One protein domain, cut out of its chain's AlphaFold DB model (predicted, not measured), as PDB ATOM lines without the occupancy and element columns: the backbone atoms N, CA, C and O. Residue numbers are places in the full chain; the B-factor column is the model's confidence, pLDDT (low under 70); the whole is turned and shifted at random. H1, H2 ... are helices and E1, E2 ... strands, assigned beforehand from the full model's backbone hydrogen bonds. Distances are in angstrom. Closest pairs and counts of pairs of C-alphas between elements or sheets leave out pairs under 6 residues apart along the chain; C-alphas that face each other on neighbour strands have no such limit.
ATOM      1  N   ILE A  19      20.286 108.215  31.031       84.75
ATOM      2  CA  ILE A  19      20.174 109.466  31.784       84.75
ATOM      3  C   ILE A  19      19.411 110.448  30.910       84.75
ATOM      4  O   ILE A  19      19.849 110.787  29.807       84.75
ATOM      5  N   THR A  20      18.290 110.912  31.433       85.06
ATOM      6  CA  THR A  20      17.410 111.907  30.828       85.06
ATOM      7  C   THR A  20      17.360 113.142  31.715       85.06
ATOM      8  O   THR A  20      17.673 113.090  32.904       85.06
ATOM      9  N   ALA A  21      16.991 114.278  31.135       84.88
ATOM     10  CA  ALA A  21      16.824 115.513  31.876       84.88
ATOM     11  C   ALA A  21      15.562 116.234  31.415       84.88
ATOM     12  O   ALA A  21      15.234 116.233  30.229       84.88
ATOM     13  N   MET A  22      14.890 116.862  32.367       87.00
ATOM     14  CA  MET A  22      13.827 117.825  32.133       87.00
ATOM     15  C   MET A  22      14.334 119.208  32.511       87.00
ATOM     16  O   MET A  22      15.015 119.364  33.526       87.00
ATOM     17  N   PHE A  23      14.004 120.194  31.688       86.44
ATOM     18  CA  PHE A  23      14.376 121.585  31.887       86.44
ATOM     19  C   PHE A  23      13.139 122.459  31.737       86.44
ATOM     20  O   PHE A  23      12.422 122.364  30.743       86.44
ATOM     21  N   GLU A  24      12.939 123.325  32.718       88.62
ATOM     22  CA  GLU A  24      11.894 124.336  32.743       88.62
ATOM     23  C   GLU A  24      12.518 125.634  33.226       88.62
ATOM     24  O   GLU A  24      13.251 125.642  34.217       88.62
ATOM     25  N   ALA A  25      12.264 126.729  32.519       89.00
ATOM     26  CA  ALA A  25      12.770 128.032  32.902       89.00
ATOM     27  C   ALA A  25      11.830 129.149  32.472       89.00
ATOM     28  O   ALA A  25      11.214 129.095  31.411       89.00
ATOM     29  N   ASP A  26      11.808 130.192  33.293       90.69
ATOM     30  CA  ASP A  26      11.117 131.442  33.026       90.69
ATOM     31  C   ASP A  26      12.130 132.538  32.712       90.69
ATOM     32  O   ASP A  26      13.210 132.639  33.315       90.69
ATOM     33  N   GLY A  27      11.758 133.415  31.792       90.50
ATOM     34  CA  GLY A  27      12.678 134.382  31.230       90.50
ATOM     35  C   GLY A  27      11.998 135.518  30.491       90.50
ATOM     36  O   GLY A  27      10.774 135.615  30.431       90.50
ATOM     37  N   THR A  28      12.823 136.378  29.914       90.06
ATOM     38  CA  THR A  28      12.399 137.416  28.975       90.06
ATOM     39  C   THR A  28      13.276 137.345  27.738       90.06
ATOM     40  O   THR A  28      14.417 136.889  27.795       90.06
ATOM     41  N   GLY A  29      12.764 137.813  26.609       87.19
ATOM     42  CA  GLY A  29      13.556 137.899  25.395       87.19
ATOM     43  C   GLY A  29      12.955 138.864  24.396       87.19
ATOM     44  O   GLY A  29      11.800 139.277  24.522       87.19
ATOM     45  N   ARG A  30      13.760 139.222  23.404       86.94
ATOM     46  CA  ARG A  30      13.348 140.037  22.269       86.94
ATOM     47  C   ARG A  30      13.748 139.329  20.983       86.94
ATOM     48  O   ARG A  30      14.901 138.945  20.816       86.94
ATOM     49  N   PHE A  31      12.800 139.186  20.060       85.81
ATOM     50  CA  PHE A  31      13.099 138.631  18.743       85.81
ATOM     51  C   PHE A  31      14.061 139.531  17.969       85.81
ATOM     52  O   PHE A  31      13.922 140.758  17.969       85.81
ATOM     53  N   GLY A  32      15.024 138.902  17.301       83.56
ATOM     54  CA  GLY A  32      16.118 139.557  16.590       83.56
ATOM     55  C   GLY A  32      17.238 140.060  17.500       83.56
ATOM     56  O   GLY A  32      18.054 140.854  17.039       83.56
ATOM     57  N   ASP A  33      17.242 139.654  18.770       88.00
ATOM     58  CA  ASP A  33      18.220 140.054  19.779       88.00
ATOM     59  C   ASP A  33      18.562 138.845  20.671       88.00
ATOM     60  O   ASP A  33      19.110 137.864  20.172       88.00
ATOM     61  N   ALA A  34      18.197 138.858  21.956       87.62
ATOM     62  CA  ALA A  34      18.522 137.791  22.896       87.62
ATOM     63  C   ALA A  34      17.325 137.366  23.755       87.62
ATOM     64  O   ALA A  34      16.410 138.147  24.036       87.62
ATOM     65  N   LEU A  35      17.372 136.116  24.215       87.25
ATOM     66  CA  LEU A  35      16.578 135.605  25.329       87.25
ATOM     67  C   LEU A  35      17.452 135.470  26.576       87.25
ATOM     68  O   LEU A  35      18.655 135.226  26.488       87.25
ATOM     69  N   SER A  36      16.830 135.575  27.745       90.19
ATOM     70  CA  SER A  36      17.462 135.399  29.048       90.19
ATOM     71  C   SER A  36      16.571 134.593  29.986       90.19
ATOM     72  O   SER A  36      15.353 134.757  29.978       90.19
ATOM     73  N   PHE A  37      17.176 133.743  30.812       90.00
ATOM     74  CA  PHE A  37      16.486 133.029  31.886       90.00
ATOM     75  C   PHE A  37      16.724 133.728  33.219       90.00
ATOM     76  O   PHE A  37      17.816 134.235  33.473       90.00
ATOM     77  N   SER A  38      15.711 133.725  34.079       91.69
ATOM     78  CA  SER A  38      15.755 134.358  35.404       91.69
ATOM     79  C   SER A  38      15.536 133.377  36.555       91.69
ATOM     80  O   SER A  38      15.994 133.628  37.667       91.69
ATOM     81  N   ARG A  39      14.838 132.267  36.295       91.94
ATOM     82  CA  ARG A  39      14.568 131.181  37.243       91.94
ATOM     83  C   ARG A  39      14.156 129.926  36.486       91.94
ATOM     84  O   ARG A  39      13.892 129.987  35.288       91.94
ATOM     85  N   GLY A  40      14.078 128.803  37.186       90.69
ATOM     86  CA  GLY A  40      13.723 127.520  36.590       90.69
ATOM     87  C   GLY A  40      14.328 126.349  37.341       90.69
ATOM     88  O   GLY A  40      14.999 126.533  38.358       90.69
ATOM     89  N   THR A  41      14.134 125.149  36.811       91.00
ATOM     90  CA  THR A  41      14.693 123.923  37.369       91.00
ATOM     91  C   THR A  41      15.156 122.976  36.264       91.00
ATOM     92  O   THR A  41      14.490 122.807  35.242       91.00
ATOM     93  N   ILE A  42      16.285 122.310  36.493       88.00
ATOM     94  CA  ILE A  42      16.718 121.128  35.745       88.00
ATOM     95  C   ILE A  42      16.571 119.921  36.669       88.00
ATOM     96  O   ILE A  42      17.092 119.934  37.782       88.00
ATOM     97  N   ARG A  43      15.898 118.865  36.213       90.19
ATOM     98  CA  ARG A  43      15.794 117.582  36.927       90.19
ATOM     99  C   ARG A  43      16.379 116.482  36.064       90.19
ATOM    100  O   ARG A  43      15.969 116.334  34.916       90.19
ATOM    101  N   MET A  44      17.330 115.726  36.599       88.88
ATOM    102  CA  MET A  44      17.976 114.624  35.888       88.88
ATOM    103  C   MET A  44      17.544 113.291  36.477       88.88
ATOM    104  O   MET A  44      17.514 113.125  37.696       88.88
ATOM    105  N   TYR A  45      17.255 112.334  35.606       89.44
ATOM    106  CA  TYR A  45      16.765 111.016  35.971       89.44
ATOM    107  C   TYR A  45      17.667 109.943  35.377       89.44
ATOM    108  O   TYR A  45      18.059 110.036  34.217       89.44
ATOM    109  N   GLN A  46      17.963 108.908  36.158       90.56
ATOM    110  CA  GLN A  46      18.549 107.673  35.660       90.56
ATOM    111  C   GLN A  46      17.412 106.682  35.473       90.56
ATOM    112  O   GLN A  46      16.762 106.254  36.425       90.56
ATOM    113  N   ASN A  47      17.143 106.359  34.220       88.56
ATOM    114  CA  ASN A  47      16.182 105.363  33.816       88.56
ATOM    115  C   ASN A  47      16.898 104.018  33.604       88.56
ATOM    116  O   ASN A  47      17.657 103.891  32.645       88.56
ATOM    117  N   PRO A  48      16.668 102.997  34.448       87.06
ATOM    118  CA  PRO A  48      17.302 101.691  34.282       87.06
ATOM    119  C   PRO A  48      16.785 100.919  33.057       87.06
ATOM    120  O   PRO A  48      17.447  99.984  32.602       87.06
ATOM    121  N   THR A  49      15.628 101.299  32.512       87.81
ATOM    122  CA  THR A  49      14.993 100.641  31.373       87.81
ATOM    123  C   THR A  49      15.355 101.366  30.078       87.81
ATOM    124  O   THR A  49      15.093 102.553  29.885       87.81
ATOM    125  N   ASN A  50      15.971 100.637  29.150       82.88
ATOM    126  CA  ASN A  50      16.299 101.172  27.830       82.88
ATOM    127  C   ASN A  50      15.031 101.392  26.984       82.88
ATOM    128  O   ASN A  50      14.031 100.702  27.156       82.88
ATOM    129  N   LEU A  51      15.119 102.310  26.012       80.00
ATOM    130  CA  LEU A  51      14.089 102.585  24.994       80.00
ATOM    131  C   LEU A  51      12.758 103.178  25.503       80.00
ATOM    132  O   LEU A  51      11.789 103.200  24.751       80.00
ATOM    133  N   GLU A  52      12.691 103.687  26.735       83.62
ATOM    134  CA  GLU A  52      11.467 104.344  27.225       83.62
ATOM    135  C   GLU A  52      11.348 105.827  26.828       83.62
ATOM    136  O   GLU A  52      10.239 106.352  26.756       83.62
ATOM    137  N   TYR A  53      12.470 106.502  26.549       83.38
ATOM    138  CA  TYR A  53      12.477 107.893  26.076       83.38
ATOM    139  C   TYR A  53      11.802 108.013  24.698       83.38
ATOM    140  O   TYR A  53      11.968 107.152  23.843       83.38
ATOM    141  N   GLY A  54      11.036 109.071  24.459       77.81
ATOM    142  CA  GLY A  54      10.278 109.252  23.218       77.81
ATOM    143  C   GLY A  54       8.974 108.458  23.113       77.81
ATOM    144  O   GLY A  54       8.338 108.477  22.059       77.81
ATOM    145  N   GLY A  55       8.573 107.768  24.185       83.19
ATOM    146  CA  GLY A  55       7.241 107.180  24.329       83.19
ATOM    147  C   GLY A  55       6.244 108.116  25.022       83.19
ATOM    148  O   GLY A  55       6.573 109.246  25.358       83.19
ATOM    149  N   THR A  56       5.041 107.604  25.287       86.88
ATOM    150  CA  THR A  56       3.927 108.332  25.937       86.88
ATOM    151  C   THR A  56       3.767 108.000  27.428       86.88
ATOM    152  O   THR A  56       2.690 108.086  28.015       86.88
ATOM    153  N   LYS A  57       4.807 107.422  28.034       87.94
ATOM    154  CA  LYS A  57       4.826 107.139  29.469       87.94
ATOM    155  C   LYS A  57       5.566 108.277  30.159       87.94
ATOM    156  O   LYS A  57       6.712 108.556  29.814       87.94
ATOM    157  N   GLY A  58       4.961 108.847  31.196       87.75
ATOM    158  CA  GLY A  58       5.591 109.924  31.952       87.75
ATOM    159  C   GLY A  58       5.512 111.247  31.196       87.75
ATOM    160  O   GLY A  58       4.414 111.658  30.864       87.75
ATOM    161  N   ILE A  59       6.651 111.917  31.015       88.38
ATOM    162  CA  ILE A  59       6.827 113.097  30.161       88.38
ATOM    163  C   ILE A  59       7.821 112.712  29.073       88.38
ATOM    164  O   ILE A  59       9.036 112.773  29.293       88.38
ATOM    165  N   TYR A  60       7.326 112.238  27.931       86.50
ATOM    166  CA  TYR A  60       8.158 111.774  26.812       86.50
ATOM    167  C   TYR A  60       9.196 110.706  27.234       86.50
ATOM    168  O   TYR A  60      10.303 110.630  26.696       86.50
ATOM    169  N   GLY A  61       8.896 109.927  28.281       87.12
ATOM    170  CA  GLY A  61       9.814 108.972  28.915       87.12
ATOM    171  C   GLY A  61      10.988 109.572  29.705       87.12
ATOM    172  O   GLY A  61      11.838 108.828  30.195       87.12
ATOM    173  N   ALA A  62      11.065 110.897  29.850       87.25
ATOM    174  CA  ALA A  62      12.194 111.594  30.471       87.25
ATOM    175  C   ALA A  62      12.227 111.504  32.007       87.25
ATOM    176  O   ALA A  62      13.289 111.706  32.596       87.25
ATOM    177  N   ASN A  63      11.101 111.194  32.654       89.75
ATOM    178  CA  ASN A  63      10.934 111.184  34.115       89.75
ATOM    179  C   ASN A  63      10.579 109.809  34.700       89.75
ATOM    180  O   ASN A  63      10.129 109.729  35.839       89.75
ATOM    181  N   LEU A  64      10.748 108.730  33.935       90.31
ATOM    182  CA  LEU A  64      10.409 107.371  34.380       90.31
ATOM    183  C   LEU A  64      11.473 106.739  35.295       90.31
ATOM    184  O   LEU A  64      11.260 105.662  35.843       90.31
ATOM    185  N   GLY A  65      12.622 107.402  35.444       89.81
ATOM    186  CA  GLY A  65      13.754 106.934  36.234       89.81
ATOM    187  C   GLY A  65      13.807 107.471  37.665       89.81
ATOM    188  O   GLY A  65      12.957 108.238  38.113       89.81
ATOM    189  N   ASN A  66      14.878 107.115  38.372       91.75
ATOM    190  CA  ASN A  66      15.202 107.682  39.679       91.75
ATOM    191  C   ASN A  66      15.765 109.095  39.505       91.75
ATOM    192  O   ASN A  66      16.673 109.290  38.698       91.75
ATOM    193  N   LEU A  67      15.265 110.071  40.266       91.75
ATOM    194  CA  LEU A  67      15.838 111.419  40.288       91.75
ATOM    195  C   LEU A  67      17.260 111.357  40.863       91.75
ATOM    196  O   LEU A  67      17.431 110.975  42.016       91.75
ATOM    197  N   ILE A  68      18.259 111.728  40.061       89.50
ATOM    198  CA  ILE A  68      19.685 111.655  40.426       89.50
ATOM    199  C   ILE A  68      20.306 113.020  40.726       89.50
ATOM    200  O   ILE A  68      21.391 113.075  41.301       89.50
ATOM    201  N   ALA A  69      19.665 114.099  40.268       87.81
ATOM    202  CA  ALA A  69      20.090 115.474  40.493       87.81
ATOM    203  C   ALA A  69      18.956 116.468  40.229       87.81
ATOM    204  O   ALA A  69      18.139 116.271  39.322       87.81
ATOM    205  N   SER A  70      18.950 117.572  40.977       89.31
ATOM    206  CA  SER A  70      18.094 118.733  40.730       89.31
ATOM    207  C   SER A  70      18.918 120.014  40.798       89.31
ATOM    208  O   SER A  70      19.795 120.159  41.649       89.31
ATOM    209  N   PHE A  71      18.625 120.967  39.922       86.31
ATOM    210  CA  PHE A  71      19.334 122.240  39.860       86.31
ATOM    211  C   PHE A  71      18.355 123.388  39.689       86.31
ATOM    212  O   PHE A  71      17.483 123.315  38.828       86.31
ATOM    213  N   ASP A  72      18.551 124.463  40.436       88.62
ATOM    214  CA  ASP A  72      17.829 125.714  40.256       88.62
ATOM    215  C   ASP A  72      18.555 126.585  39.229       88.62
ATOM    216  O   ASP A  72      19.763 126.826  39.318       88.62
ATOM    217  N   VAL A  73      17.821 127.067  38.229       87.88
ATOM    218  CA  VAL A  73      18.353 127.972  37.206       87.88
ATOM    219  C   VAL A  73      18.563 129.343  37.837       87.88
ATOM    220  O   VAL A  73      17.624 129.958  38.336       87.88
ATOM    221  N   LEU A  74      19.802 129.825  37.798       85.06
ATOM    222  CA  LEU A  74      20.199 131.140  38.302       85.06
ATOM    223  C   LEU A  74      20.231 132.203  37.204       85.06
ATOM    224  O   LEU A  74      20.213 133.397  37.492       85.06
ATOM    225  N   GLY A  75      20.356 131.771  35.954       85.94
ATOM    226  CA  GLY A  75      20.438 132.656  34.809       85.94
ATOM    227  C   GLY A  75      20.792 131.903  33.537       85.94
ATOM    228  O   GLY A  75      20.933 130.682  33.526       85.94
ATOM    229  N   GLY A  76      20.976 132.634  32.450       85.25
ATOM    230  CA  GLY A  76      21.314 132.051  31.161       85.25
ATOM    231  C   GLY A  76      20.651 132.806  30.029       85.25
ATOM    232  O   GLY A  76      20.014 133.831  30.261       85.25
ATOM    233  N   GLY A  77      20.811 132.307  28.814       85.50
ATOM    234  CA  GLY A  77      20.265 132.942  27.632       85.50
ATOM    235  C   GLY A  77      20.942 132.513  26.342       85.50
ATOM    236  O   GLY A  77      21.811 131.638  26.333       85.50
ATOM    237  N   GLY A  78      20.546 133.159  25.256       85.25
ATOM    238  CA  GLY A  78      21.131 132.970  23.935       85.25
ATOM    239  C   GLY A  78      20.595 133.994  22.942       85.25
ATOM    240  O   GLY A  78      19.539 134.586  23.164       85.25
ATOM    241  N   ASP A  79      21.327 134.185  21.851       85.81
ATOM    242  CA  ASP A  79      20.920 135.082  20.772       85.81
ATOM    243  C   ASP A  79      19.881 134.397  19.882       85.81
ATOM    244  O   ASP A  79      20.015 133.210  19.564       85.81
ATOM    245  N   VAL A  80      18.865 135.147  19.459       83.94
ATOM    246  CA  VAL A  80      17.762 134.674  18.619       83.94
ATOM    247  C   VAL A  80      17.498 135.604  17.438       83.94
ATOM    248  O   VAL A  80      17.682 136.815  17.515       83.94
ATOM    249  N   ASP A  81      17.025 135.054  16.323       84.88
ATOM    250  CA  ASP A  81      16.600 135.834  15.163       84.88
ATOM    251  C   ASP A  81      15.200 136.431  15.366       84.88
ATOM    252  O   ASP A  81      14.572 136.301  16.421       84.88
ATOM    253  N   ALA A  82      14.692 137.104  14.332       85.19
ATOM    254  CA  ALA A  82      13.370 137.724  14.327       85.19
ATOM    255  C   ALA A  82      12.203 136.729  14.508       85.19
ATOM    256  O   ALA A  82      11.086 137.162  14.779       85.19
ATOM    257  N   SER A  83      12.446 135.423  14.374       78.75
ATOM    258  CA  SER A  83      11.482 134.356  14.666       78.75
ATOM    259  C   SER A  83      11.636 133.782  16.084       78.75
ATOM    260  O   SER A  83      10.860 132.930  16.498       78.75
ATOM    261  N   GLY A  84      12.629 134.234  16.854       77.38
ATOM    262  CA  GLY A  84      12.968 133.634  18.145       77.38
ATOM    263  C   GLY A  84      13.812 132.365  18.023       77.38
ATOM    264  O   GLY A  84      14.076 131.714  19.033       77.38
ATOM    265  N   SER A  85      14.269 132.020  16.816       78.50
ATOM    266  CA  SER A  85      15.143 130.870  16.590       78.50
ATOM    267  C   SER A  85      16.581 131.219  16.981       78.50
ATOM    268  O   SER A  85      17.074 132.267  16.566       78.50
ATOM    269  N   PRO A  86      17.294 130.372  17.740       77.06
ATOM    270  CA  PRO A  86      18.684 130.635  18.114       77.06
ATOM    271  C   PRO A  86      19.639 130.824  16.912       77.06
ATOM    272  O   PRO A  86      19.641 130.001  15.998       77.06
ATOM    273  N   THR A  87      20.485 131.867  16.909       74.38
ATOM    274  CA  THR A  87      21.292 132.283  15.727       74.38
ATOM    275  C   THR A  87      22.780 131.937  15.787       74.38
ATOM    276  O   THR A  87      23.372 131.570  14.771       74.38
ATOM    277  N   ALA A  88      23.412 132.026  16.961       61.44
ATOM    278  CA  ALA A  88      24.851 131.801  17.137       61.44
ATOM    279  C   ALA A  88      25.169 130.314  17.387       61.44
ATOM    280  O   ALA A  88      25.421 129.891  18.519       61.44
ATOM    281  N   SER A  89      25.096 129.491  16.333       58.25
ATOM    282  CA  SER A  89      25.250 128.022  16.418       58.25
ATOM    283  C   SER A  89      24.331 127.384  17.476       58.25
ATOM    284  O   SER A  89      24.692 126.419  18.146       58.25
ATOM    285  N   GLY A  90      23.157 127.976  17.698       58.09
ATOM    286  CA  GLY A  90      22.167 127.512  18.664       58.09
ATOM    287  C   GLY A  90      22.648 127.380  20.113       58.09
ATOM    288  O   GLY A  90      22.143 126.517  20.833       58.09
ATOM    289  N   GLN A  91      23.641 128.154  20.566       65.00
ATOM    290  CA  GLN A  91      24.051 128.115  21.974       65.00
ATOM    291  C   GLN A  91      23.021 128.804  22.873       65.00
ATOM    292  O   GLN A  91      22.852 130.019  22.841       65.00
ATOM    293  N   VAL A  92      22.379 128.003  23.720       74.81
ATOM    294  CA  VAL A  92      21.537 128.453  24.827       74.81
ATOM    295  C   VAL A  92      22.262 128.073  26.114       74.81
ATOM    296  O   VAL A  92      22.394 126.905  26.476       74.81
ATOM    297  N   ASN A  93      22.795 129.060  26.815       78.06
ATOM    298  CA  ASN A  93      23.515 128.842  28.062       78.06
ATOM    299  C   ASN A  93      22.542 128.826  29.237       78.06
ATOM    300  O   ASN A  93      21.642 129.658  29.290       78.06
ATOM    301  N   VAL A  94      22.750 127.930  30.203       79.50
ATOM    302  CA  VAL A  94      21.946 127.884  31.432       79.50
ATOM    303  C   VAL A  94      22.875 127.767  32.629       79.50
ATOM    304  O   VAL A  94      23.422 126.712  32.940       79.50
ATOM    305  N   LEU A  95      23.040 128.873  33.338       80.12
ATOM    306  CA  LEU A  95      23.695 128.855  34.630       80.12
ATOM    307  C   LEU A  95      22.707 128.313  35.661       80.12
ATOM    308  O   LEU A  95      21.692 128.945  35.944       80.12
ATOM    309  N   ALA A  96      23.021 127.161  36.241       80.62
ATOM    310  CA  ALA A  96      22.240 126.581  37.319       80.62
ATOM    311  C   ALA A  96      23.105 126.385  38.567       80.62
ATOM    312  O   ALA A  96      24.330 126.507  38.537       80.62
ATOM    313  N   ARG A  97      22.452 126.114  39.689       81.44
ATOM    314  CA  ARG A  97      23.084 125.690  40.931       81.44
ATOM    315  C   ARG A  97      22.408 124.420  41.390       81.44
ATOM    316  O   ARG A  97      21.197 124.305  41.325       81.44
ATOM    317  N   VAL A  98      23.213 123.487  41.873       80.12
ATOM    318  CA  VAL A  98      22.706 122.243  42.432       80.12
ATOM    319  C   VAL A  98      21.885 122.489  43.690       80.12
ATOM    320  O   VAL A  98      22.281 123.278  44.553       80.12
ATOM    321  N   ASN A  99      20.756 121.800  43.797       79.12
ATOM    322  CA  ASN A  99      19.949 121.817  45.007       79.12
ATOM    323  C   ASN A  99      20.666 120.938  46.031       79.12
ATOM    324  O   ASN A  99      21.066 119.817  45.705       79.12
ATOM    325  N   MET A 100      20.889 121.464  47.238       67.56
ATOM    326  CA  MET A 100      21.557 120.707  48.302       67.56
ATOM    327  C   MET A 100      20.848 119.361  48.504       67.56
ATOM    328  O   MET A 100      19.628 119.282  48.376       67.56
ATOM    329  N   ASP A 101      21.632 118.309  48.740       69.44
ATOM    330  CA  ASP A 101      21.176 116.920  48.912       69.44
ATOM    331  C   ASP A 101      20.470 116.287  47.698       69.44
ATOM    332  O   ASP A 101      19.944 115.179  47.795       69.44
ATOM    333  N   SER A 102      20.459 116.951  46.537       79.81
ATOM    334  CA  SER A 102      19.818 116.397  45.338       79.81
ATOM    335  C   SER A 102      20.740 115.531  44.482       79.81
ATOM    336  O   SER A 102      20.232 114.779  43.653       79.81
ATOM    337  N   LEU A 103      22.066 115.620  44.664       82.56
ATOM    338  CA  LEU A 103      23.022 114.780  43.939       82.56
ATOM    339  C   LEU A 103      23.091 113.393  44.562       82.56
ATOM    340  O   LEU A 103      23.524 113.232  45.702       82.56
ATOM    341  N   MET A 104      22.738 112.382  43.778       85.19
ATOM    342  CA  MET A 104      23.016 111.009  44.162       85.19
ATOM    343  C   MET A 104      24.499 110.672  43.953       85.19
ATOM    344  O   MET A 104      25.048 110.983  42.888       85.19
ATOM    345  N   PRO A 105      25.134 109.978  44.917       86.50
ATOM    346  CA  PRO A 105      26.477 109.442  44.742       86.50
ATOM    347  C   PRO A 105      26.582 108.555  43.496       86.50
ATOM    348  O   PRO A 105      25.662 107.800  43.171       86.50
ATOM    349  N   GLY A 106      27.722 108.620  42.818       85.75
ATOM    350  CA  GLY A 106      28.078 107.756  41.696       85.75
ATOM    351  C   GLY A 106      27.685 108.274  40.310       85.75
ATOM    352  O   GLY A 106      27.833 107.533  39.339       85.75
ATOM    353  N   TYR A 107      27.197 109.513  40.195       81.88
ATOM    354  CA  TYR A 107      26.705 110.067  38.923       81.88
ATOM    355  C   TYR A 107      27.498 111.256  38.384       81.88
ATOM    356  O   TYR A 107      27.559 111.447  37.169       81.88
ATOM    357  N   PHE A 108      28.109 112.049  39.260       79.69
ATOM    358  CA  PHE A 108      28.829 113.257  38.879       79.69
ATOM    359  C   PHE A 108      30.235 113.186  39.444       79.69
ATOM    360  O   PHE A 108      30.417 113.021  40.644       79.69
ATOM    361  N   PHE A 109      31.230 113.311  38.571       79.94
ATOM    362  CA  PHE A 109      32.628 113.144  38.939       79.94
ATOM    363  C   PHE A 109      33.460 114.301  38.407       79.94
ATOM    364  O   PHE A 109      33.203 114.839  37.327       79.94
ATOM    365  N   ARG A 110      34.497 114.652  39.160       74.75
ATOM    366  CA  ARG A 110      35.579 115.516  38.692       74.75
ATOM    367  C   ARG A 110      36.439 114.802  37.656       74.75
ATOM    368  O   ARG A 110      36.396 113.583  37.507       74.75
ATOM    369  N   GLY A 111      37.292 115.573  36.987       72.62
ATOM    370  CA  GLY A 111      38.287 115.029  36.059       72.62
ATOM    371  C   GLY A 111      39.301 114.073  36.706       72.62
ATOM    372  O   GLY A 111      39.910 113.283  35.995       72.62
ATOM    373  N   ASP A 112      39.466 114.115  38.032       80.75
ATOM    374  CA  ASP A 112      40.295 113.181  38.810       80.75
ATOM    375  C   ASP A 112      39.522 111.938  39.306       80.75
ATOM    376  O   ASP A 112      40.105 111.065  39.948       80.75
ATOM    377  N   GLY A 113      38.224 111.839  38.995       79.06
ATOM    378  CA  GLY A 113      37.356 110.729  39.377       79.06
ATOM    379  C   GLY A 113      36.717 110.849  40.763       79.06
ATOM    380  O   GLY A 113      35.986 109.938  41.150       79.06
ATOM    381  N   SER A 114      36.943 111.933  41.516       82.62
ATOM    382  CA  SER A 114      36.249 112.128  42.794       82.62
ATOM    383  C   SER A 114      34.772 112.468  42.575       82.62
ATOM    384  O   SER A 114      34.455 113.294  41.715       82.62
ATOM    385  N   ASP A 115      33.891 111.872  43.373       82.50
ATOM    386  CA  ASP A 115      32.449 112.128  43.340       82.50
ATOM    387  C   ASP A 115      32.120 113.562  43.797       82.50
ATOM    388  O   ASP A 115      32.739 114.088  44.722       82.50
ATOM    389  N   LEU A 116      31.159 114.192  43.126       78.62
ATOM    390  CA  LEU A 116      30.706 115.564  43.355       78.62
ATOM    391  C   LEU A 116      29.500 115.668  44.290       78.62
ATOM    392  O   LEU A 116      29.033 116.783  44.529       78.62
ATOM    393  N   TRP A 117      28.988 114.551  44.814       77.00
ATOM    394  CA  TRP A 117      27.775 114.536  45.641       77.00
ATOM    395  C   TRP A 117      27.815 115.499  46.845       77.00
ATOM    396  O   TRP A 117      26.763 115.942  47.298       77.00
ATOM    397  N   ASP A 118      29.010 115.870  47.327       72.69
ATOM    398  CA  ASP A 118      29.236 116.748  48.480       72.69
ATOM    399  C   ASP A 118      29.798 118.152  48.126       72.69
ATOM    400  O   ASP A 118      30.371 118.821  49.000       72.69
ATOM    401  N   LYS A 119      29.695 118.614  46.863       62.91
ATOM    402  CA  LYS A 119      30.240 119.914  46.389       62.91
ATOM    403  C   LYS A 119      29.225 120.772  45.619       62.91
ATOM    404  O   LYS A 119      28.286 120.270  45.010       62.91
ATOM    405  N   THR A 120      29.429 122.097  45.642       64.12
ATOM    406  CA  THR A 120      28.432 123.103  45.225       64.12
ATOM    407  C   THR A 120      28.832 123.949  44.008       64.12
ATOM    408  O   THR A 120      29.946 124.447  43.905       64.12
ATOM    409  N   VAL A 121      27.819 124.211  43.168       59.59
ATOM    410  CA  VAL A 121      27.771 125.023  41.930       59.59
ATOM    411  C   VAL A 121      28.294 124.323  40.670       59.59
ATOM    412  O   VAL A 121      29.485 124.306  40.377       59.59
ATOM    413  N   VAL A 122      27.338 123.829  39.877       62.78
ATOM    414  CA  VAL A 122      27.539 123.236  38.550       62.78
ATOM    415  C   VAL A 122      26.898 124.140  37.502       62.78
ATOM    416  O   VAL A 122      25.681 124.302  37.491       62.78
ATOM    417  N   GLN A 123      27.697 124.714  36.605       64.62
ATOM    418  CA  GLN A 123      27.167 125.402  35.425       64.62
ATOM    419  C   GLN A 123      26.804 124.388  34.334       64.62
ATOM    420  O   GLN A 123      27.516 123.401  34.174       64.62
ATOM    421  N   PHE A 124      25.748 124.666  33.560       64.62
ATOM    422  CA  PHE A 124      25.413 123.926  32.346       64.62
ATOM    423  C   PHE A 124      25.464 124.831  31.112       64.62
ATOM    424  O   PHE A 124      25.291 126.050  31.149       64.62
ATOM    425  N   ARG A 125      25.703 124.220  29.960       62.56
ATOM    426  CA  ARG A 125      25.612 124.878  28.658       62.56
ATOM    427  C   ARG A 125      24.838 123.952  27.741       62.56
ATOM    428  O   ARG A 125      25.154 122.773  27.693       62.56
ATOM    429  N   PHE A 126      23.855 124.468  27.013       61.81
ATOM    430  CA  PHE A 126      23.242 123.740  25.911       61.81
ATOM    431  C   PHE A 126      23.790 124.321  24.608       61.81
ATOM    432  O   PHE A 126      23.701 125.518  24.348       61.81
ATOM    433  N   ALA A 127      24.401 123.481  23.778       55.91
ATOM    434  CA  ALA A 127      24.953 123.900  22.497       55.91
ATOM    435  C   ALA A 127      24.152 123.267  21.358       55.91
ATOM    436  O   ALA A 127      24.064 122.044  21.295       55.91
ATOM    437  N   ASN A 128      23.669 124.103  20.435       56.41
ATOM    438  CA  ASN A 128      22.960 123.765  19.195       56.41
ATOM    439  C   ASN A 128      21.469 123.416  19.356       56.41
ATOM    440  O   ASN A 128      21.074 122.279  19.114       56.41
ATOM    441  N   ALA A 129      20.641 124.399  19.724       65.31
ATOM    442  CA  ALA A 129      19.187 124.360  19.570       65.31
ATOM    443  C   ALA A 129      18.773 124.854  18.172       65.31
ATOM    444  O   ALA A 129      19.069 125.990  17.812       65.31
ATOM    445  N   ASN A 130      18.065 124.017  17.416       69.00
ATOM    446  CA  ASN A 130      17.429 124.371  16.146       69.00
ATOM    447  C   ASN A 130      15.913 124.207  16.270       69.00
ATOM    448  O   ASN A 130      15.448 123.337  17.004       69.00
ATOM    449  N   VAL A 131      15.134 124.996  15.533       74.69
ATOM    450  CA  VAL A 131      13.677 124.813  15.496       74.69
ATOM    451  C   VAL A 131      13.323 123.468  14.868       74.69
ATOM    452  O   VAL A 131      13.820 123.112  13.797       74.69
ATOM    453  N   ILE A 132      12.428 122.728  15.520       77.44
ATOM    454  CA  ILE A 132      11.842 121.505  14.969       77.44
ATOM    455  C   ILE A 132      10.658 121.930  14.111       77.44
ATOM    456  O   ILE A 132       9.595 122.236  14.639       77.44
ATOM    457  N   GLY A 133      10.835 121.956  12.789       75.62
ATOM    458  CA  GLY A 133       9.805 122.448  11.865       75.62
ATOM    459  C   GLY A 133       8.484 121.670  11.915       75.62
ATOM    460  O   GLY A 133       7.426 122.272  11.765       75.62
ATOM    461  N   LEU A 134       8.542 120.355  12.154       81.12
ATOM    462  CA  LEU A 134       7.379 119.465  12.243       81.12
ATOM    463  C   LEU A 134       7.537 118.522  13.448       81.12
ATOM    464  O   LEU A 134       8.094 117.429  13.297       81.12
ATOM    465  N   PRO A 135       7.120 118.938  14.658       83.25
ATOM    466  CA  PRO A 135       7.144 118.061  15.821       83.25
ATOM    467  C   PRO A 135       6.171 116.891  15.619       83.25
ATOM    468  O   PRO A 135       5.096 117.046  15.043       83.25
ATOM    469  N   ASN A 136       6.549 115.698  16.079       85.19
ATOM    470  CA  ASN A 136       5.654 114.541  16.025       85.19
ATOM    471  C   ASN A 136       4.546 114.646  17.091       85.19
ATOM    472  O   ASN A 136       4.686 115.374  18.072       85.19
ATOM    473  N   ALA A 137       3.465 113.877  16.920       86.25
ATOM    474  CA  ALA A 137       2.300 113.938  17.804       86.25
ATOM    475  C   ALA A 137       2.627 113.641  19.279       86.25
ATOM    476  O   ALA A 137       2.092 114.309  20.153       86.25
ATOM    477  N   PHE A 138       3.539 112.702  19.561       87.12
ATOM    478  CA  PHE A 138       3.944 112.395  20.939       87.12
ATOM    479  C   PHE A 138       4.723 113.546  21.575       87.12
ATOM    480  O   PHE A 138       4.552 113.825  22.751       87.12
ATOM    481  N   LEU A 139       5.567 114.237  20.806       84.88
ATOM    482  CA  LEU A 139       6.311 115.390  21.307       84.88
ATOM    483  C   LEU A 139       5.357 116.537  21.668       84.88
ATOM    484  O   LEU A 139       5.533 117.179  22.698       84.88
ATOM    485  N   VAL A 140       4.335 116.768  20.843       88.94
ATOM    486  CA  VAL A 140       3.294 117.766  21.122       88.94
ATOM    487  C   VAL A 140       2.504 117.391  22.377       88.94
ATOM    488  O   VAL A 140       2.438 118.195  23.304       88.94
ATOM    489  N   ASP A 141       1.964 116.174  22.428       90.06
ATOM    490  CA  ASP A 141       1.124 115.690  23.532       90.06
ATOM    491  C   ASP A 141       1.869 115.722  24.877       90.06
ATOM    492  O   ASP A 141       1.429 116.334  25.850       90.06
ATOM    493  N   GLU A 142       3.075 115.161  24.913       89.81
ATOM    494  CA  GLU A 142       3.823 114.988  26.158       89.81
ATOM    495  C   GLU A 142       4.523 116.277  26.614       89.81
ATOM    496  O   GLU A 142       4.571 116.581  27.807       89.81
ATOM    497  N   VAL A 143       5.101 117.054  25.689       87.69
ATOM    498  CA  VAL A 143       5.932 118.214  26.058       87.69
ATOM    499  C   VAL A 143       5.134 119.512  26.045       87.69
ATOM    500  O   VAL A 143       5.215 120.273  27.006       87.69
ATOM    501  N   ALA A 144       4.357 119.790  24.996       89.06
ATOM    502  CA  ALA A 144       3.556 121.012  24.976       89.06
ATOM    503  C   ALA A 144       2.319 120.864  25.869       89.06
ATOM    504  O   ALA A 144       2.123 121.679  26.771       89.06
ATOM    505  N   CYS A 145       1.509 119.826  25.657       91.94
ATOM    506  CA  CYS A 145       0.215 119.721  26.329       91.94
ATOM    507  C   CYS A 145       0.365 119.325  27.799       91.94
ATOM    508  O   CYS A 145      -0.123 120.027  28.685       91.94
ATOM    509  N   GLN A 146       1.065 118.225  28.072       90.94
ATOM    510  CA  GLN A 146       1.193 117.704  29.429       90.94
ATOM    511  C   GLN A 146       2.241 118.462  30.249       90.94
ATOM    512  O   GLN A 146       1.937 118.887  31.364       90.94
ATOM    513  N   TYR A 147       3.465 118.629  29.736       90.06
ATOM    514  CA  TYR A 147       4.541 119.218  30.534       90.06
ATOM    515  C   TYR A 147       4.443 120.739  30.664       90.06
ATOM    516  O   TYR A 147       4.447 121.253  31.780       90.06
ATOM    517  N   ALA A 148       4.327 121.460  29.547       88.12
ATOM    518  CA  ALA A 148       4.229 122.920  29.558       88.12
ATOM    519  C   ALA A 148       2.817 123.434  29.905       88.12
ATOM    520  O   ALA A 148       2.630 124.639  30.077       88.12
ATOM    521  N   GLY A 149       1.815 122.548  29.993       90.06
ATOM    522  CA  GLY A 149       0.425 122.921  30.267       90.06
ATOM    523  C   GLY A 149      -0.220 123.746  29.148       90.06
ATOM    524  O   GLY A 149      -1.163 124.501  29.400       90.06
ATOM    525  N   PHE A 150       0.296 123.654  27.920       92.19
ATOM    526  CA  PHE A 150      -0.230 124.382  26.771       92.19
ATOM    527  C   PHE A 150      -1.607 123.837  26.375       92.19
ATOM    528  O   PHE A 150      -1.814 122.633  26.265       92.19
ATOM    529  N   THR A 151      -2.564 124.731  26.133       94.31
ATOM    530  CA  THR A 151      -3.957 124.369  25.798       94.31
ATOM    531  C   THR A 151      -4.364 124.779  24.380       94.31
ATOM    532  O   THR A 151      -5.537 124.692  24.012       94.31
ATOM    533  N   GLY A 152      -3.402 125.244  23.576       91.56
ATOM    534  CA  GLY A 152      -3.618 125.709  22.209       91.56
ATOM    535  C   GLY A 152      -3.620 124.585  21.161       91.56
ATOM    536  O   GLY A 152      -3.941 123.432  21.476       91.56
ATOM    537  N   PRO A 153      -3.292 124.915  19.896       92.06
ATOM    538  CA  PRO A 153      -3.249 123.936  18.815       92.06
ATOM    539  C   PRO A 153      -2.326 122.757  19.114       92.06
ATOM    540  O   PRO A 153      -1.315 122.911  19.788       92.06
ATOM    541  N   GLY A 154      -2.696 121.559  18.668       91.19
ATOM    542  CA  GLY A 154      -2.076 120.292  19.068       91.19
ATOM    543  C   GLY A 154      -2.688 119.659  20.319       91.19
ATOM    544  O   GLY A 154      -2.795 118.439  20.382       91.19
ATOM    545  N   CYS A 155      -3.163 120.472  21.268       92.62
ATOM    546  CA  CYS A 155      -3.678 120.014  22.568       92.62
ATOM    547  C   CYS A 155      -5.211 120.043  22.675       92.62
ATOM    548  O   CYS A 155      -5.794 119.462  23.586       92.62
ATOM    549  N   ASN A 156      -5.881 120.721  21.741       91.94
ATOM    550  CA  ASN A 156      -7.334 120.926  21.726       91.94
ATOM    551  C   ASN A 156      -8.039 120.256  20.527       91.94
ATOM    552  O   ASN A 156      -9.180 120.591  20.209       91.94
ATOM    553  N   GLY A 157      -7.354 119.342  19.835       85.62
ATOM    554  CA  GLY A 157      -7.866 118.658  18.643       85.62
ATOM    555  C   GLY A 157      -7.651 119.402  17.319       85.62
ATOM    556  O   GLY A 157      -8.082 118.905  16.281       85.62
ATOM    557  N   THR A 158      -6.980 120.558  17.325       90.81
ATOM    558  CA  THR A 158      -6.487 121.214  16.099       90.81
ATOM    559  C   THR A 158      -5.029 120.843  15.815       90.81
ATOM    560  O   THR A 158      -4.318 120.399  16.715       90.81
ATOM    561  N   GLU A 159      -4.578 120.986  14.567       90.12
ATOM    562  CA  GLU A 159      -3.204 120.647  14.178       90.12
ATOM    563  C   GLU A 159      -2.186 121.598  14.822       90.12
ATOM    564  O   GLU A 159      -2.384 122.812  14.851       90.12
ATOM    565  N   PHE A 160      -1.082 121.045  15.329       90.44
ATOM    566  CA  PHE A 160       0.027 121.851  15.825       90.44
ATOM    567  C   PHE A 160       0.853 122.389  14.653       90.44
ATOM    568  O   PHE A 160       1.382 121.618  13.853       90.44
ATOM    569  N   ALA A 161       1.054 123.701  14.613       89.00
ATOM    570  CA  ALA A 161       2.046 124.339  13.760       89.00
ATOM    571  C   ALA A 161       2.846 125.325  14.605       89.00
ATOM    572  O   ALA A 161       2.259 126.061  15.395       89.00
ATOM    573  N   ASN A 162       4.173 125.357  14.446       85.50
ATOM    574  CA  ASN A 162       4.977 126.369  15.125       85.50
ATOM    575  C   ASN A 162       4.450 127.765  14.763       85.50
ATOM    576  O   ASN A 162       4.319 128.093  13.582       85.50
ATOM    577  N   ALA A 163       4.222 128.586  15.780       86.38
ATOM    578  CA  ALA A 163       3.892 129.994  15.664       86.38
ATOM    579  C   ALA A 163       5.028 130.798  16.316       86.38
ATOM    580  O   ALA A 163       4.954 131.127  17.505       86.38
ATOM    581  N   PRO A 164       6.119 131.078  15.571       77.00
ATOM    582  CA  PRO A 164       7.210 131.913  16.058       77.00
ATOM    583  C   PRO A 164       6.653 133.238  16.580       77.00
ATOM    584  O   PRO A 164       5.954 133.941  15.852       77.00
ATOM    585  N   GLY A 165       6.913 133.560  17.844       73.69
ATOM    586  CA  GLY A 165       6.223 134.660  18.519       73.69
ATOM    587  C   GLY A 165       5.388 134.244  19.719       73.69
ATOM    588  O   GLY A 165       5.276 135.002  20.679       73.69
ATOM    589  N   GLU A 166       4.842 133.034  19.670       82.81
ATOM    590  CA  GLU A 166       3.878 132.531  20.646       82.81
ATOM    591  C   GLU A 166       4.328 131.184  21.215       82.81
ATOM    592  O   GLU A 166       4.516 131.053  22.423       82.81
ATOM    593  N   TYR A 167       4.538 130.189  20.349       84.62
ATOM    594  CA  TYR A 167       4.931 128.833  20.731       84.62
ATOM    595  C   TYR A 167       5.624 128.123  19.570       84.62
ATOM    596  O   TYR A 167       5.196 128.187  18.417       84.62
ATOM    597  N   PHE A 168       6.711 127.420  19.866       84.06
ATOM    598  CA  PHE A 168       7.432 126.619  18.887       84.06
ATOM    599  C   PHE A 168       8.310 125.586  19.587       84.06
ATOM    600  O   PHE A 168       8.673 125.744  20.753       84.06
ATOM    601  N   PHE A 169       8.677 124.536  18.860       82.56
ATOM    602  CA  PHE A 169       9.617 123.538  19.349       82.56
ATOM    603  C   PHE A 169      11.047 123.853  18.932       82.56
ATOM    604  O   PHE A 169      11.324 124.154  17.771       82.56
ATOM    605  N   VAL A 170      11.971 123.672  19.872       77.62
ATOM    606  CA  VAL A 170      13.408 123.614  19.608       77.62
ATOM    607  C   VAL A 170      13.954 122.250  20.002       77.62
ATOM    608  O   VAL A 170      13.624 121.709  21.054       77.62
ATOM    609  N   GLY A 171      14.794 121.690  19.143       74.06
ATOM    610  CA  GLY A 171      15.529 120.455  19.362       74.06
ATOM    611  C   GLY A 171      17.000 120.777  19.542       74.06
ATOM    612  O   GLY A 171      17.552 121.583  18.794       74.06
ATOM    613  N   ASN A 172      17.639 120.164  20.534       67.00
ATOM    614  CA  ASN A 172      19.032 120.437  20.863       67.00
ATOM    615  C   ASN A 172      19.861 119.145  20.884       67.00
ATOM    616  O   ASN A 172      19.430 118.147  21.452       67.00
ATOM    617  N   ASN A 173      21.066 119.180  20.311       60.59
ATOM    618  CA  ASN A 173      22.053 118.087  20.379       60.59
ATOM    619  C   ASN A 173      22.974 118.215  21.613       60.59
ATOM    620  O   ASN A 173      24.165 117.913  21.540       60.59
ATOM    621  N   GLY A 174      22.436 118.738  22.715       55.12
ATOM    622  CA  GLY A 174      23.188 119.464  23.738       55.12
ATOM    623  C   GLY A 174      24.346 118.695  24.358       55.12
ATOM    624  O   GLY A 174      24.242 117.510  24.667       55.12
ATOM    625  N   GLN A 175      25.450 119.404  24.594       56.16
ATOM    626  CA  GLN A 175      26.582 118.911  25.369       56.16
ATOM    627  C   GLN A 175      26.531 119.493  26.781       56.16
ATOM    628  O   GLN A 175      26.767 120.680  26.961       56.16
ATOM    629  N   PHE A 176      26.294 118.652  27.787       59.09
ATOM    630  CA  PHE A 176      26.407 119.057  29.186       59.09
ATOM    631  C   PHE A 176      27.887 119.207  29.546       59.09
ATOM    632  O   PHE A 176      28.622 118.222  29.601       59.09
ATOM    633  N   ILE A 177      28.329 120.439  29.782       58.94
ATOM    634  CA  ILE A 177      29.646 120.712  30.360       58.94
ATOM    635  C   ILE A 177      29.417 121.069  31.818       58.94
ATOM    636  O   ILE A 177      28.799 122.090  32.089       58.94
ATOM    637  N   VAL A 178      29.909 120.224  32.724       60.50
ATOM    638  CA  VAL A 178      29.937 120.487  34.165       60.50
ATOM    639  C   VAL A 178      31.222 121.245  34.464       60.50
ATOM    640  O   VAL A 178      32.315 120.709  34.289       60.50
ATOM    641  N   SER A 179      31.099 122.493  34.902       60.66
ATOM    642  CA  SER A 179      32.222 123.252  35.454       60.66
ATOM    643  C   SER A 179      31.906 123.679  36.877       60.66
ATOM    644  O   SER A 179      30.871 124.309  37.116       60.66
ATOM    645  N   GLU A 180      32.807 123.350  37.802       60.56
ATOM    646  CA  GLU A 180      32.783 123.896  39.155       60.56
ATOM    647  C   GLU A 180      33.120 125.383  39.088       60.56
ATOM    648  O   GLU A 180      34.156 125.778  38.546       60.56
ATOM    649  N   VAL A 181      32.240 126.222  39.628       56.94
ATOM    650  CA  VAL A 181      32.563 127.634  39.827       56.94
ATOM    651  C   VAL A 181      33.284 127.743  41.170       56.94
ATOM    652  O   VAL A 181      32.704 127.338  42.178       56.94
ATOM    653  N   PRO A 182      34.515 128.286  41.235       49.25
ATOM    654  CA  PRO A 182      35.197 128.488  42.507       49.25
ATOM    655  C   PRO A 182      34.318 129.309  43.450       49.25
ATOM    656  O   PRO A 182      33.853 130.393  43.081       49.25
ATOM    657  N   GLU A 183      34.080 128.806  44.663       46.31
ATOM    658  CA  GLU A 183      33.305 129.545  45.653       46.31
ATOM    659  C   GLU A 183      33.981 130.906  45.931       46.31
ATOM    660  O   GLU A 183      35.178 130.952  46.238       46.31
ATOM    661  N   PRO A 184      33.245 132.035  45.877       43.38
ATOM    662  CA  PRO A 184      33.817 133.368  46.103       43.38
ATOM    663  C   PRO A 184      34.462 133.581  47.487       43.38
ATOM    664  O   PRO A 184      35.098 134.613  47.715       43.38
TER     665      PRO A 184
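What this domain is: This is residues 19 to 184 of the 208 residues of the protein "Flocculation-associated PEP-CTERM protein PepA" of Massilia sp. Se16.2.3 (UniProt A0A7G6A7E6). One twisted, curled sheet of five strands forms a wall whose three longest strands, E1, E2 and E3, bend sharply; a small two-strand ribbon, E6 and E7, lies on the concave side of these bends as a continuation of E5. The one named helix, H1, sits off the sheet, followed by the long loop of residues 148 to 169. The printed part has 166 residues with seven named strands and one named helix, in the order E1 E2 E3 E4 E5 E6 H1 E7; the larger sheet is antiparallel, in the order E1 - E2 - E3 - E4 - E5. The class is mostly strand, though under half of the residues are in named elements. The whole is compact, with a radius of gyration of the C-alphas of 16.8 A and spans of 50 by 38 by 22 A.

How they stand to each other: E1, residues 19 to 29, and E2, residues 34 to 47, form an antiparallel hairpin, with N 22 and O 43 at 2.8 A. E3, residues 66 to 79, forms a hairpin with E2, with N 42 and O 71 at 2.8 A. E1 bends by 61 degrees at residue 26, E2 by 78 degrees at residue 38 and E3 by 75 degrees at residue 74. E4, residues 92 to 98, forms a hairpin with E3, with N 74 and O 95 at 2.8 A. E5, residues 122 to 126, forms a hairpin with E4, with N 92 and O 126 at 2.9 A. These five strands are a meander, each strand the antiparallel neighbour of the one before; E1 and E5 are its edge strands. Residues 122 to 123 of E5 also pair, antiparallel, with residues 179 to 180. E5 runs on into E6, residues 129 to 131, at 36 degrees. E7, residues 170 to 172, is the antiparallel neighbour of E6, with N 130 and O 171 at 2.8 A. H1, residues 137 to 147, is not on the larger sheet; 5 of its 7 O i to N i+4 pairs are within hydrogen-bond range.

Where its parts are: E1 begins at C-alpha 19, (20.174, 109.466, 31.784), and is 29.9 A long. E2 measures 34.3 A, E3 33.8 A and E4 18.7 A. H1 is 14.0 A long, from C-alpha 137 at (2.300, 113.938, 17.804). E7 ends at C-alpha 172, (19.032, 120.437, 20.863).

The domain as a whole: The C-alphas farthest apart, those of Asp 112 and Thr 158, are 52.6 A apart. The printed part has no cut. Long links join E2 to E3, E3 to E4, E4 to E5 and H1 to E7. The mean pLDDT of the printed part is 80.5; residues 88 to 91, 100 to 101, 119 to 130 and 172 to 184 are under 70.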